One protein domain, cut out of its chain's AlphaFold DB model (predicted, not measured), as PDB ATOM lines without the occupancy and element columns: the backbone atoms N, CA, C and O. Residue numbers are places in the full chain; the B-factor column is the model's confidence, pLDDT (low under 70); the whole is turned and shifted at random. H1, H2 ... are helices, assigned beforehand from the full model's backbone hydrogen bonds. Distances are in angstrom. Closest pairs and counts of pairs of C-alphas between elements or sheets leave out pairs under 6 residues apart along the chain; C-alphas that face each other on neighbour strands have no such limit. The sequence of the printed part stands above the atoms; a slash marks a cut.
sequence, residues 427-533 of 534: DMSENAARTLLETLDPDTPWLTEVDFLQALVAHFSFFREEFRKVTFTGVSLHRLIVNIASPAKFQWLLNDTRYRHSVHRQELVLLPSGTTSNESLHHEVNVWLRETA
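AT A GLANCE: This is residues 427 to 533 of the 534 residues of an uncharacterized protein of Symbiodinium microadriaticum (UniProt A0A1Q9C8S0). A cluster of four helices at one end, H1 to H4, opens into a wide loop of chain: H5 runs away from the cluster, little H6 sits at the far tip, and H7 comes back to meet the end of H1. Within the cluster H2 lies between H1 and H4, and H3 makes a corner with H4. Contacts between the helices are few, and H5 and H6 touch no helix. The printed part has 107 residues with seven named helices, H1 to H7 in chain order, and no named strand; its class is all helix. It is compact, with a radius of gyration of the C-alphas of 15.1 A and spans of 44 by 33 by 24 A.

HOW THE PARTS SIT: The longest helix is H5, residues 487 to 502. It is close to but not clearly touching H7, residues 518 to 531, about perpendicular at 82 degrees; their closest C-alphas, Leu 493 and Asn 518, are 6.8 A apart. H2, residues 449 to 462, is also close to H5 but not clearly touching, with the C-alphas of Glu 449 and Leu 494 closest at 7.7 A. H1, residues 430 to 438, touches H2 at a steep tilt of 55 degrees, opposite ways, closest at the C-alphas of Ala 433 and Ala 458, 4.2 A. H7 and H1 only just touch, and only at their ends, with 3 pairs of C-alphas within 8 A, through residues 529 to 530 of H7 alone; the C-alphas of Leu 437 and Arg 530 are closest at 7.3 A. H4, residues 477 to 484, runs opposite ways to H2 at a shallow tilt of 5 degrees, close but not clearly touching; the C-alphas of Phe 460 and His 478 are closest at 8.0 A. H3, residues 464 to 468, touches H4, closest at the C-alphas of Phe 467 and His 478, 4.8 A. H6, residues 505 to 508, is apart from H7. Every O i to N i+4 pair is within hydrogen-bond range in H1, H2, H3 and H4, against 10 of 12 in H5 and 9 of 10 in H7; H6 is too short for such a pair.

IN THESE COORDINATES: H5 is 21.4 A long, H2 20.1 A, H7 19.8 A, H1 12.2 A and H4 10.6 A; H3 and H6 are shorter. H1 begins at C-alpha 430 (298.025, 229.024, 169.398), and H7 ends at C-alpha 531 (305.652, 239.665, 158.793).

THE WHOLE: The two C-alphas farthest apart, those of Gly 474 and Gln 506, are 45.3 A apart. The printed part has no cut, and no link is long. Mean pLDDT of the printed part is 78.8; residues 507 to 533 are under 70.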
ATOM      1  N   ASP A 427     302.549 227.999 177.739       83.50
ATOM      2  CA  ASP A 427     301.241 227.339 177.847       83.50
ATOM      3  C   ASP A 427     300.130 228.061 177.064       83.50
ATOM      4  O   ASP A 427     299.005 227.567 176.955       83.50
ATOM      5  N   MET A 428     300.447 229.212 176.466       90.19
ATOM      6  CA  MET A 428     299.502 229.988 175.677       90.19
ATOM      7  C   MET A 428     299.085 229.202 174.429       90.19
ATOM      8  O   MET A 428     299.932 228.786 173.632       90.19
ATOM      9  N   SER A 429     297.774 229.009 174.256       93.62
ATOM     10  CA  SER A 429     297.216 228.332 173.083       93.62
ATOM     11  C   SER A 429     297.518 229.114 171.803       93.62
ATOM     12  O   SER A 429     297.587 230.342 171.815       93.62
ATOM     13  N   GLU A 430     297.667 228.408 170.682       92.25
ATOM     14  CA  GLU A 430     298.025 229.024 169.398       92.25
ATOM     15  C   GLU A 430     297.018 230.102 168.962       92.25
ATOM     16  O   GLU A 430     297.415 231.161 168.488       92.25
ATOM     17  N   ASN A 431     295.719 229.882 169.204       93.94
ATOM     18  CA  ASN A 431     294.678 230.870 168.907       93.94
ATOM     19  C   ASN A 431     294.803 232.128 169.777       93.94
ATOM     20  O   ASN A 431     294.676 233.233 169.261       93.94
ATOM     21  N   ALA A 432     295.076 231.976 171.079       94.38
ATOM     22  CA  ALA A 432     295.264 233.119 171.973       94.38
ATOM     23  C   ALA A 432     296.526 233.910 171.608       94.38
ATOM     24  O   ALA A 432     296.495 235.140 171.595       94.38
ATOM     25  N   ALA A 433     297.606 233.204 171.257       94.44
ATOM     26  CA  ALA A 433     298.823 233.815 170.750       94.44
ATOM     27  C   ALA A 433     298.542 234.610 169.472       94.44
ATOM     28  O   ALA A 433     298.810 235.805 169.444       94.44
ATOM     29  N   ARG A 434     297.917 233.989 168.463       94.62
ATOM     30  CA  ARG A 434     297.560 234.631 167.189       94.62
ATOM     31  C   ARG A 434     296.757 235.915 167.395       94.62
ATOM     32  O   ARG A 434     297.161 236.960 166.900       94.62
ATOM     33  N   THR A 435     295.677 235.853 168.175       95.56
ATOM     34  CA  THR A 435     294.853 237.033 168.469       95.56
ATOM     35  C   THR A 435     295.671 238.132 169.144       95.56
ATOM     36  O   THR A 435     295.542 239.295 168.777       95.56
ATOM     37  N   LEU A 436     296.541 237.787 170.098       94.38
ATOM     38  CA  LEU A 436     297.395 238.775 170.753       94.38
ATOM     39  C   LEU A 436     298.356 239.427 169.750       94.38
ATOM     40  O   LEU A 436     298.465 240.652 169.735       94.38
ATOM     41  N   LEU A 437     298.996 238.639 168.881       93.44
ATOM     42  CA  LEU A 437     299.926 239.141 167.865       93.44
ATOM     43  C   LEU A 437     299.247 240.061 166.845       93.44
ATOM     44  O   LEU A 437     299.786 241.123 166.534       93.44
ATOM     45  N   GLU A 438     298.049 239.705 166.385       93.56
ATOM     46  CA  GLU A 438     297.245 240.515 165.460       93.56
ATOM     47  C   GLU A 438     296.822 241.864 166.067       93.56
ATOM     48  O   GLU A 438     296.617 242.834 165.338       93.56
ATOM     49  N   THR A 439     296.715 241.950 167.398       93.38
ATOM     50  CA  THR A 439     296.323 243.181 168.109       93.38
ATOM     51  C   THR A 439     297.478 244.119 168.461       93.38
ATOM     52  O   THR A 439     297.225 245.228 168.932       93.38
ATOM     53  N   LEU A 440     298.738 243.714 168.256       90.00
ATOM     54  CA  LEU A 440     299.879 244.593 168.522       90.00
ATOM     55  C   LEU A 440     299.851 245.799 167.564       90.00
ATOM     56  O   LEU A 440     299.440 245.688 166.409       90.00
ATOM     57  N   ASP A 441     300.361 246.953 168.001       86.31
ATOM     58  CA  ASP A 441     300.495 248.203 167.222       86.31
ATOM     59  C   ASP A 441     301.988 248.595 167.159       86.31
ATOM     60  O   ASP A 441     302.610 248.664 168.221       86.31
ATOM     61  N   PRO A 442     302.627 248.776 165.978       76.12
ATOM     62  CA  PRO A 442     304.084 248.838 165.903       76.12
ATOM     63  C   PRO A 442     304.602 250.221 166.304       76.12
ATOM     64  O   PRO A 442     305.772 250.353 166.666       76.12
ATOM     65  N   ASP A 443     303.718 251.219 166.271       79.81
ATOM     66  CA  ASP A 443     303.975 252.600 166.658       79.81
ATOM     67  C   ASP A 443     303.742 252.834 168.158       79.81
ATOM     68  O   ASP A 443     304.135 253.874 168.697       79.81
ATOM     69  N   THR A 444     303.145 251.860 168.855       82.00
ATOM     70  CA  THR A 444     302.935 251.922 170.301       82.00
ATOM     71  C   THR A 444     304.058 251.172 171.027       82.00
ATOM     72  O   THR A 444     304.183 249.952 170.898       82.00
ATOM     73  N   PRO A 445     304.893 251.861 171.827       80.56
ATOM     74  CA  PRO A 445     305.927 251.201 172.613       80.56
ATOM     75  C   PRO A 445     305.312 250.360 173.735       80.56
ATOM     76  O   PRO A 445     304.270 250.695 174.304       80.56
ATOM     77  N   TRP A 446     306.032 249.332 174.169       84.50
ATOM     78  CA  TRP A 446     305.687 248.646 175.408       84.50
ATOM     79  C   TRP A 446     305.988 249.539 176.614       84.50
ATOM     80  O   TRP A 446     307.132 249.924 176.856       84.50
ATOM     81  N   LEU A 447     304.957 249.856 177.396       80.38
ATOM     82  CA  LEU A 447     305.097 250.670 178.607       80.38
ATOM     83  C   LEU A 447     305.210 249.812 179.867       80.38
ATOM     84  O   LEU A 447     305.796 250.246 180.865       80.38
ATOM     85  N   THR A 448     304.696 248.584 179.845       85.00
ATOM     86  CA  THR A 448     304.741 247.681 180.995       85.00
ATOM     87  C   THR A 448     305.549 246.424 180.703       85.00
ATOM     88  O   THR A 448     305.706 245.990 179.564       85.00
ATOM     89  N   GLU A 449     306.080 245.837 181.776       84.31
ATOM     90  CA  GLU A 449     306.741 244.533 181.717       84.31
ATOM     91  C   GLU A 449     305.797 243.437 181.237       84.31
ATOM     92  O   GLU A 449     306.175 242.547 180.481       84.31
ATOM     93  N   VAL A 450     304.543 243.549 181.658       85.88
ATOM     94  CA  VAL A 450     303.494 242.582 181.380       85.88
ATOM     95  C   VAL A 450     303.218 242.489 179.889       85.88
ATOM     96  O   VAL A 450     303.256 241.385 179.355       85.88
ATOM     97  N   ASP A 451     303.006 243.627 179.230       86.81
ATOM     98  CA  ASP A 451     302.615 243.661 177.818       86.81
ATOM     99  C   ASP A 451     303.720 243.081 176.929       86.81
ATOM    100  O   ASP A 451     303.462 242.308 176.008       86.81
ATOM    101  N   PHE A 452     304.978 243.400 177.248       88.06
ATOM    102  CA  PHE A 452     306.123 242.869 176.517       88.06
ATOM    103  C   PHE A 452     306.305 241.363 176.732       88.06
ATOM    104  O   PHE A 452     306.486 240.621 175.767       88.06
ATOM    105  N   LEU A 453     306.251 240.889 177.984       89.00
ATOM    106  CA  LEU A 453     306.397 239.460 178.273       89.00
ATOM    107  C   LEU A 453     305.243 238.653 177.663       89.00
ATOM    108  O   LEU A 453     305.482 237.569 177.142       89.00
ATOM    109  N   GLN A 454     304.016 239.181 177.663       89.12
ATOM    110  CA  GLN A 454     302.871 238.546 177.004       89.12
ATOM    111  C   GLN A 454     303.056 238.454 175.489       89.12
ATOM    112  O   GLN A 454     302.813 237.390 174.919       89.12
ATOM    113  N   ALA A 455     303.550 239.520 174.850       91.06
ATOM    114  CA  ALA A 455     303.903 239.487 173.435       91.06
ATOM    115  C   ALA A 455     304.999 238.449 173.155       91.06
ATOM    116  O   ALA A 455     304.876 237.670 172.213       91.06
ATOM    117  N   LEU A 456     306.046 238.368 173.984       90.94
ATOM    118  CA  LEU A 456     307.090 237.349 173.836       90.94
ATOM    119  C   LEU A 456     306.550 235.922 173.986       90.94
ATOM    120  O   LEU A 456     306.884 235.067 173.169       90.94
ATOM    121  N   VAL A 457     305.711 235.653 174.991       91.25
ATOM    122  CA  VAL A 457     305.095 234.328 175.183       91.25
ATOM    123  C   VAL A 457     304.215 233.961 173.989       91.25
ATOM    124  O   VAL A 457     304.304 232.835 173.506       91.25
ATOM    125  N   ALA A 458     303.433 234.905 173.455       93.00
ATOM    126  CA  ALA A 458     302.635 234.678 172.252       93.00
ATOM    127  C   ALA A 458     303.510 234.269 171.058       93.00
ATOM    128  O   ALA A 458     303.216 233.279 170.389       93.00
ATOM    129  N   HIS A 459     304.644 234.940 170.849       90.75
ATOM    130  CA  HIS A 459     305.598 234.540 169.814       90.75
ATOM    131  C   HIS A 459     306.178 233.155 170.053       90.75
ATOM    132  O   HIS A 459     306.196 232.342 169.132       90.75
ATOM    133  N   PHE A 460     306.621 232.858 171.276       90.88
ATOM    134  CA  PHE A 460     307.153 231.539 171.604       90.88
ATOM    135  C   PHE A 460     306.132 230.426 171.392       90.88
ATOM    136  O   PHE A 460     306.506 229.350 170.929       90.88
ATOM    137  N   SER A 461     304.859 230.679 171.694       91.25
ATOM    138  CA  SER A 461     303.769 229.741 171.439       91.25
ATOM    139  C   SER A 461     303.488 229.549 169.954       91.25
ATOM    140  O   SER A 461     303.260 228.414 169.539       91.25
ATOM    141  N   PHE A 462     303.517 230.622 169.164       92.56
ATOM    142  CA  PHE A 462     303.126 230.593 167.756       92.56
ATOM    143  C   PHE A 462     304.259 230.117 166.825       92.56
ATOM    144  O   PHE A 462     304.029 229.320 165.922       92.56
ATOM    145  N   PHE A 463     305.512 230.505 167.092       91.88
ATOM    146  CA  PHE A 463     306.683 230.200 166.254       91.88
ATOM    147  C   PHE A 463     307.673 229.232 166.914       91.88
ATOM    148  O   PHE A 463     308.891 229.418 166.862       91.88
ATOM    149  N   ARG A 464     307.168 228.168 167.550       90.38
ATOM    150  CA  ARG A 464     307.991 227.220 168.332       90.38
ATOM    151  C   ARG A 464     309.206 226.677 167.575       90.38
ATOM    152  O   ARG A 464     310.290 226.588 168.150       90.38
ATOM    153  N   GLU A 465     309.041 226.324 166.302       92.31
ATOM    154  CA  GLU A 465     310.126 225.743 165.499       92.31
ATOM    155  C   GLU A 465     311.217 226.764 165.142       92.31
ATOM    156  O   GLU A 465     312.400 226.423 165.117       92.31
ATOM    157  N   GLU A 466     310.860 228.038 164.961       93.00
ATOM    158  CA  GLU A 466     311.826 229.108 164.692       93.00
ATOM    159  C   GLU A 466     312.727 229.362 165.905       93.00
ATOM    160  O   GLU A 466     313.947 229.480 165.776       93.00
ATOM    161  N   PHE A 467     312.160 229.342 167.114       88.50
ATOM    162  CA  PHE A 467     312.925 229.562 168.343       88.50
ATOM    163  C   PHE A 467     313.873 228.414 168.711       88.50
ATOM    164  O   PHE A 467     314.818 228.619 169.486       88.50
ATOM    165  N   ARG A 468     313.669 227.222 168.135       89.88
ATOM    166  CA  ARG A 468     314.588 226.080 168.262       89.88
ATOM    167  C   ARG A 468     315.822 226.204 167.376       89.88
ATOM    168  O   ARG A 468     316.821 225.541 167.659       89.88
ATOM    169  N   LYS A 469     315.790 227.052 166.341       93.50
ATOM    170  CA  LYS A 469     316.946 227.266 165.465       93.50
ATOM    171  C   LYS A 469     318.131 227.799 166.269       93.50
ATOM    172  O   LYS A 469     317.988 228.609 167.192       93.50
ATOM    173  N   VAL A 470     319.317 227.317 165.916       94.12
ATOM    174  CA  VAL A 470     320.586 227.714 166.529       94.12
ATOM    175  C   VAL A 470     321.300 228.721 165.645       94.12
ATOM    176  O   VAL A 470     321.314 228.607 164.423       94.12
ATOM    177  N   THR A 471     321.895 229.728 166.273       89.94
ATOM    178  CA  THR A 471     322.787 230.669 165.586       89.94
ATOM    179  C   THR A 471     324.098 229.985 165.190       89.94
ATOM    180  O   THR A 471     324.405 228.890 165.664       89.94
ATOM    181  N   PHE A 472     324.937 230.665 164.401       90.31
ATOM    182  CA  PHE A 472     326.289 230.188 164.065       90.31
ATOM    183  C   PHE A 472     327.169 229.912 165.302       90.31
ATOM    184  O   PHE A 472     328.131 229.156 165.223       90.31
ATOM    185  N   THR A 473     326.830 230.501 166.455       87.62
ATOM    186  CA  THR A 473     327.513 230.272 167.742       87.62
ATOM    187  C   THR A 473     327.015 229.030 168.494       87.62
ATOM    188  O   THR A 473     327.502 228.735 169.583       87.62
ATOM    189  N   GLY A 474     326.015 228.321 167.961       92.88
ATOM    190  CA  GLY A 474     325.380 227.167 168.603       92.88
ATOM    191  C   GLY A 474     324.360 227.522 169.692       92.88
ATOM    192  O   GLY A 474     323.755 226.631 170.285       92.88
ATOM    193  N   VAL A 475     324.131 228.811 169.971       90.69
ATOM    194  CA  VAL A 475     323.102 229.257 170.923       90.69
ATOM    195  C   VAL A 475     321.748 229.330 170.213       90.69
ATOM    196  O   VAL A 475     321.654 229.954 169.153       90.69
ATOM    197  N   SER A 476     320.711 228.714 170.790       91.50
ATOM    198  CA  SER A 476     319.344 228.785 170.259       91.50
ATOM    199  C   SER A 476     318.747 230.183 170.389       91.50
ATOM    200  O   SER A 476     319.030 230.907 171.352       91.50
ATOM    201  N   LEU A 477     317.879 230.549 169.446       89.25
ATOM    202  CA  LEU A 477     317.167 231.824 169.482       89.25
ATOM    203  C   LEU A 477     316.327 231.959 170.767       89.25
ATOM    204  O   LEU A 477     316.351 233.009 171.406       89.25
ATOM    205  N   HIS A 478     315.709 230.862 171.224       89.69
ATOM    206  CA  HIS A 478     315.045 230.781 172.528       89.69
ATOM    207  C   HIS A 478     315.950 231.239 173.680       89.69
ATOM    208  O   HIS A 478     315.584 232.112 174.467       89.69
ATOM    209  N   ARG A 479     317.174 230.704 173.765       88.00
ATOM    210  CA  ARG A 479     318.109 231.045 174.844       88.00
ATOM    211  C   ARG A 479     318.577 232.499 174.774       88.00
ATOM    212  O   ARG A 479     318.805 233.109 175.820       88.00
ATOM    213  N   LEU A 480     318.729 233.056 173.572       88.00
ATOM    214  CA  LEU A 480     319.080 234.467 173.392       88.00
ATOM    215  C   LEU A 480     317.963 235.386 173.887       88.00
ATOM    216  O   LEU A 480     318.237 236.321 174.638       88.00
ATOM    217  N   ILE A 481     316.713 235.089 173.540       86.81
ATOM    218  CA  ILE A 481     315.569 235.916 173.927       86.81
ATOM    219  C   ILE A 481     315.271 235.798 175.420       86.81
ATOM    220  O   ILE A 481     315.074 236.824 176.060       86.81
ATOM    221  N   VAL A 482     315.362 234.603 176.016       85.94
ATOM    222  CA  VAL A 482     315.279 234.434 177.482       85.94
ATOM    223  C   VAL A 482     316.342 235.274 178.197       85.94
ATOM    224  O   VAL A 482     316.082 235.878 179.235       85.94
ATOM    225  N   ASN A 483     317.552 235.357 177.638       84.81
ATOM    226  CA  ASN A 483     318.619 236.182 178.198       84.81
ATOM    227  C   ASN A 483     318.298 237.685 178.078       84.81
ATOM    228  O   ASN A 483     318.515 238.438 179.028       84.81
ATOM    229  N   ILE A 484     317.754 238.128 176.942       79.56
ATOM    230  CA  ILE A 484     317.307 239.518 176.741       79.56
ATOM    231  C   ILE A 484     316.151 239.865 177.690       79.56
ATOM    232  O   ILE A 484     316.168 240.936 178.289       79.56
ATOM    233  N   ALA A 485     315.224 238.931 177.908       83.69
ATOM    234  CA  ALA A 485     314.112 239.047 178.847       83.69
ATOM    235  C   ALA A 485     314.533 238.931 180.326       83.69
ATOM    236  O   ALA A 485     313.682 238.948 181.213       83.69
ATOM    237  N   SER A 486     315.835 238.828 180.635       84.25
ATOM    238  CA  SER A 486     316.290 238.858 182.028       84.25
ATOM    239  C   SER A 486     315.900 240.188 182.694       84.25
ATOM    240  O   SER A 486     316.098 241.240 182.081       84.25
ATOM    241  N   PRO A 487     315.434 240.194 183.960       79.19
ATOM    242  CA  PRO A 487     314.855 241.390 184.582       79.19
ATOM    243  C   PRO A 487     315.763 242.626 184.535       79.19
ATOM    244  O   PRO A 487     315.294 243.747 184.368       79.19
ATOM    245  N   ALA A 488     317.083 242.430 184.639       74.81
ATOM    246  CA  ALA A 488     318.059 243.515 184.593       74.81
ATOM    247  C   ALA A 488     318.183 244.154 183.199       74.81
ATOM    248  O   ALA A 488     318.144 245.379 183.081       74.81
ATOM    249  N   LYS A 489     318.324 243.341 182.143       76.38
ATOM    250  CA  LYS A 489     318.403 243.840 180.758       76.38
ATOM    251  C   LYS A 489     317.070 244.418 180.316       76.38
ATOM    252  O   LYS A 489     317.028 245.460 179.672       76.38
ATOM    253  N   PHE A 490     316.003 243.758 180.736       77.81
ATOM    254  CA  PHE A 490     314.645 244.147 180.457       77.81
ATOM    255  C   PHE A 490     314.284 245.507 181.066       77.81
ATOM    256  O   PHE A 490     313.809 246.393 180.357       77.81
ATOM    257  N   GLN A 491     314.589 245.733 182.350       79.38
ATOM    258  CA  GLN A 491     314.341 247.042 182.955       79.38
ATOM    259  C   GLN A 491     315.215 248.142 182.377       79.38
ATOM    260  O   GLN A 491     314.766 249.280 182.280       79.38
ATOM    261  N   TRP A 492     316.443 247.825 181.975       76.50
ATOM    262  CA  TRP A 492     317.268 248.790 181.263       76.50
ATOM    263  C   TRP A 492     316.619 249.220 179.938       76.50
ATOM    264  O   TRP A 492     316.560 250.415 179.657       76.50
ATOM    265  N   LEU A 493     316.068 248.263 179.185       72.56
ATOM    266  CA  LEU A 493     315.370 248.492 177.921       72.56
ATOM    267  C   LEU A 493     314.118 249.371 178.111       72.56
ATOM    268  O   LEU A 493     314.007 250.431 177.502       72.56
ATOM    269  N   LEU A 494     313.217 248.982 179.022       80.75
ATOM    270  CA  LEU A 494     311.957 249.700 179.236       80.75
ATOM    271  C   LEU A 494     312.123 251.065 179.902       80.75
ATOM    272  O   LEU A 494     311.312 251.956 179.662       80.75
ATOM    273  N   ASN A 495     313.113 251.248 180.777       79.44
ATOM    274  CA  ASN A 495     313.271 252.520 181.480       79.44
ATOM    275  C   ASN A 495     313.651 253.657 180.527       79.44
ATOM    276  O   ASN A 495     313.184 254.775 180.730       79.44
ATOM    277  N   ASP A 496     314.436 253.378 179.484       74.31
ATOM    278  CA  ASP A 496     314.767 254.378 178.466       74.31
ATOM    279  C   ASP A 496     313.532 254.753 177.634       74.31
ATOM    280  O   ASP A 496     313.198 255.933 177.507       74.31
ATOM    281  N   THR A 497     312.772 253.753 177.175       76.31
ATOM    282  CA  THR A 497     311.511 253.961 176.449       76.31
ATOM    283  C   THR A 497     310.499 254.742 177.289       76.31
ATOM    284  O   THR A 497     309.967 255.756 176.844       76.31
ATOM    285  N   ARG A 498     310.270 254.338 178.544       81.75
ATOM    286  CA  ARG A 498     309.366 255.044 179.469       81.75
ATOM    287  C   ARG A 498     309.799 256.486 179.692       81.75
ATOM    288  O   ARG A 498     308.959 257.380 179.663       81.75
ATOM    289  N   TYR A 499     311.094 256.711 179.909       78.44
ATOM    290  CA  TYR A 499     311.628 258.050 180.127       78.44
ATOM    291  C   TYR A 499     311.377 258.938 178.907       78.44
ATOM    292  O   TYR A 499     310.774 259.999 179.045       78.44
ATOM    293  N   ARG A 500     311.723 258.478 177.702       76.69
ATOM    294  CA  ARG A 500     311.500 259.231 176.459       76.69
ATOM    295  C   ARG A 500     310.024 259.543 176.220       76.69
ATOM    296  O   ARG A 500     309.690 260.673 175.889       76.69
ATOM    297  N   HIS A 501     309.131 258.592 176.473       75.75
ATOM    298  CA  HIS A 501     307.689 258.823 176.346       75.75
ATOM    299  C   HIS A 501     307.103 259.727 177.444       75.75
ATOM    300  O   HIS A 501     306.020 260.278 177.259       75.75
ATOM    301  N   SER A 502     307.811 259.913 178.563       77.25
ATOM    302  CA  SER A 502     307.437 260.873 179.610       77.25
ATOM    303  C   SER A 502     307.960 262.296 179.367       77.25
ATOM    304  O   SER A 502     307.466 263.239 179.981       77.25
ATOM    305  N   VAL A 503     308.945 262.462 178.477       77.00
ATOM    306  CA  VAL A 503     309.587 263.746 178.164       77.00
ATOM    307  C   VAL A 503     308.816 264.471 177.054       77.00
ATOM    308  O   VAL A 503     308.341 263.864 176.094       77.00
ATOM    309  N   HIS A 504     308.685 265.796 177.163       83.44
ATOM    310  CA  HIS A 504     307.964 266.588 176.166       83.44
ATOM    311  C   HIS A 504     308.696 266.567 174.811       83.44
ATOM    312  O   HIS A 504     309.924 266.633 174.756       83.44
ATOM    313  N   ARG A 505     307.964 266.553 173.684       77.44
ATOM    314  CA  ARG A 505     308.562 266.465 172.329       77.44
ATOM    315  C   ARG A 505     309.636 267.522 172.044       77.44
ATOM    316  O   ARG A 505     310.561 267.262 171.283       77.44
ATOM    317  N   GLN A 506     309.517 268.701 172.648       78.56
ATOM    318  CA  GLN A 506     310.484 269.795 172.500       78.56
ATOM    319  C   GLN A 506     311.805 269.547 173.239       78.56
ATOM    320  O   GLN A 506     312.817 270.120 172.864       78.56
ATOM    321  N   GLU A 507     311.811 268.704 174.268       68.81
ATOM    322  CA  GLU A 507     313.011 268.331 175.024       68.81
ATOM    323  C   GLU A 507     313.659 267.064 174.449       68.81
ATOM    324  O   GLU A 507     314.870 266.881 174.560       68.81
ATOM    325  N   LEU A 508     312.885 266.229 173.743       69.75
ATOM    326  CA  LEU A 508     313.398 265.057 173.027       69.75
ATOM    327  C   LEU A 508     314.458 265.408 171.974       69.75
ATOM    328  O   LEU A 508     315.360 264.609 171.748       69.75
ATOM    329  N   VAL A 509     314.403 266.604 171.371       68.81
ATOM    330  CA  VAL A 509     315.419 267.066 170.398       68.81
ATOM    331  C   VAL A 509     316.785 267.339 171.042       68.81
ATOM    332  O   VAL A 509     317.787 267.417 170.335       68.81
ATOM    333  N   LEU A 510     316.823 267.514 172.370       60.25
ATOM    334  CA  LEU A 510     318.047 267.739 173.146       60.25
ATOM    335  C   LEU A 510     318.681 266.428 173.612       60.25
ATOM    336  O   LEU A 510     319.872 266.401 173.934       60.25
ATOM    337  N   LEU A 511     317.906 265.342 173.651       57.91
ATOM    338  CA  LEU A 511     318.474 264.018 173.829       57.91
ATOM    339  C   LEU A 511     319.239 263.663 172.550       57.91
ATOM    340  O   LEU A 511     318.755 263.928 171.447       57.91
ATOM    341  N   PRO A 512     320.445 263.072 172.654       52.09
ATOM    342  CA  PRO A 512     321.099 262.548 171.470       52.09
ATOM    343  C   PRO A 512     320.114 261.607 170.774       52.09
ATOM    344  O   PRO A 512     319.467 260.789 171.433       52.09
ATOM    345  N   SER A 513     320.072 261.636 169.441       53.97
ATOM    346  CA  SER A 513     319.348 260.647 168.622       53.97
ATOM    347  C   SER A 513     319.841 259.200 168.841       53.97
ATOM    348  O   SER A 513     319.497 258.289 168.095       53.97
ATOM    349  N   GLY A 514     320.727 258.995 169.821       45.91
ATOM    350  CA  GLY A 514     321.275 257.736 170.270       45.91
ATOM    351  C   GLY A 514     320.238 256.918 171.018       45.91
ATOM    352  O   GLY A 514     320.214 256.903 172.243       45.91
ATOM    353  N   THR A 515     319.467 256.191 170.227       52.69
ATOM    354  CA  THR A 515     318.798 254.926 170.555       52.69
ATOM    355  C   THR A 515     318.831 254.020 169.322       52.69
ATOM    356  O   THR A 515     317.909 253.266 169.048       52.69
ATOM    357  N   THR A 516     319.930 254.045 168.560       51.75
ATOM    358  CA  THR A 516     320.059 253.283 167.303       51.75
ATOM    359  C   THR A 516     320.135 251.764 167.489       51.75
ATOM    360  O   THR A 516     320.187 251.051 166.497       51.75
ATOM    361  N   SER A 517     320.172 251.241 168.721       51.88
ATOM    362  CA  SER A 517     320.050 249.796 168.959       51.88
ATOM    363  C   SER A 517     318.745 249.412 169.640       51.88
ATOM    364  O   SER A 517     318.140 248.454 169.202       51.88
ATOM    365  N   ASN A 518     318.287 250.123 170.676       52.94
ATOM    366  CA  ASN A 518     317.096 249.703 171.427       52.94
ATOM    367  C   ASN A 518     315.790 250.027 170.704       52.94
ATOM    368  O   ASN A 518     314.951 249.146 170.580       52.94
ATOM    369  N   GLU A 519     315.609 251.255 170.218       53.34
ATOM    370  CA  GLU A 519     314.383 251.631 169.498       53.34
ATOM    371  C   GLU A 519     314.336 250.957 168.127       53.34
ATOM    372  O   GLU A 519     313.295 250.433 167.748       53.34
ATOM    373  N   SER A 520     315.478 250.868 167.436       54.50
ATOM    374  CA  SER A 520     315.601 250.051 166.227       54.50
ATOM    375  C   SER A 520     315.334 248.574 166.514       54.50
ATOM    376  O   SER A 520     314.609 247.964 165.752       54.50
ATOM    377  N   LEU A 521     315.817 247.999 167.624       56.50
ATOM    378  CA  LEU A 521     315.471 246.624 168.004       56.50
ATOM    379  C   LEU A 521     313.978 246.485 168.296       56.50
ATOM    380  O   LEU A 521     313.387 245.534 167.822       56.50
ATOM    381  N   HIS A 522     313.353 247.403 169.035       56.31
ATOM    382  CA  HIS A 522     311.911 247.348 169.293       56.31
ATOM    383  C   HIS A 522     311.092 247.463 168.003       56.31
ATOM    384  O   HIS A 522     310.134 246.715 167.842       56.31
ATOM    385  N   HIS A 523     311.480 248.353 167.087       58.28
ATOM    386  CA  HIS A 523     310.839 248.521 165.787       58.28
ATOM    387  C   HIS A 523     311.042 247.295 164.887       58.28
ATOM    388  O   HIS A 523     310.066 246.733 164.413       58.28
ATOM    389  N   GLU A 524     312.281 246.830 164.714       57.59
ATOM    390  CA  GLU A 524     312.621 245.639 163.919       57.59
ATOM    391  C   GLU A 524     311.984 244.374 164.496       57.59
ATOM    392  O   GLU A 524     311.458 243.554 163.753       57.59
ATOM    393  N   VAL A 525     311.960 244.231 165.826       60.69
ATOM    394  CA  VAL A 525     311.218 243.164 166.504       60.69
ATOM    395  C   VAL A 525     309.731 243.324 166.175       60.69
ATOM    396  O   VAL A 525     309.164 242.417 165.595       60.69
ATOM    397  N   ASN A 526     309.100 244.479 166.392       57.72
ATOM    398  CA  ASN A 526     307.684 244.688 166.045       57.72
ATOM    399  C   ASN A 526     307.330 244.420 164.572       57.72
ATOM    400  O   ASN A 526     306.240 243.914 164.298       57.72
ATOM    401  N   VAL A 527     308.213 244.766 163.634       61.75
ATOM    402  CA  VAL A 527     308.034 244.536 162.193       61.75
ATOM    403  C   VAL A 527     308.181 243.049 161.869       61.75
ATOM    404  O   VAL A 527     307.258 242.456 161.312       61.75
ATOM    405  N   TRP A 528     309.274 242.415 162.305       62.06
ATOM    406  CA  TRP A 528     309.535 240.991 162.068       62.06
ATOM    407  C   TRP A 528     308.432 240.094 162.644       62.06
ATOM    408  O   TRP A 528     307.984 239.131 162.016       62.06
ATOM    409  N   LEU A 529     307.956 240.447 163.836       55.69
ATOM    410  CA  LEU A 529     306.895 239.743 164.541       55.69
ATOM    411  C   LEU A 529     305.543 239.772 163.795       55.69
ATOM    412  O   LEU A 529     304.745 238.854 163.953       55.69
ATOM    413  N   ARG A 530     305.285 240.771 162.937       56.72
ATOM    414  CA  ARG A 530     304.080 240.811 162.082       56.72
ATOM    415  C   ARG A 530     304.246 240.087 160.766       56.72
ATOM    416  O   ARG A 530     303.334 239.377 160.362       56.72
ATOM    417  N   GLU A 531     305.379 240.286 160.097       60.78
ATOM    418  CA  GLU A 531     305.652 239.665 158.793       60.78
ATOM    419  C   GLU A 531     305.621 238.136 158.868       60.78
ATOM    420  O   GLU A 531     305.387 237.466 157.871       60.78
ATOM    421  N   THR A 532     305.843 237.586 160.061       52.31
ATOM    422  CA  THR A 532     305.744 236.153 160.333       52.31
ATOM    423  C   THR A 532     304.326 235.696 160.710       52.31
ATOM    424  O   THR A 532     304.045 234.503 160.621       52.31
ATOM    425  N   ALA A 533     303.431 236.597 161.135       46.09
ATOM    426  CA  ALA A 533     302.072 236.274 161.593       46.09
ATOM    427  C   ALA A 533     301.016 236.246 160.468       46.09
ATOM    428  O   ALA A 533     299.964 235.626 160.642       46.09
TER     429      ALA A 533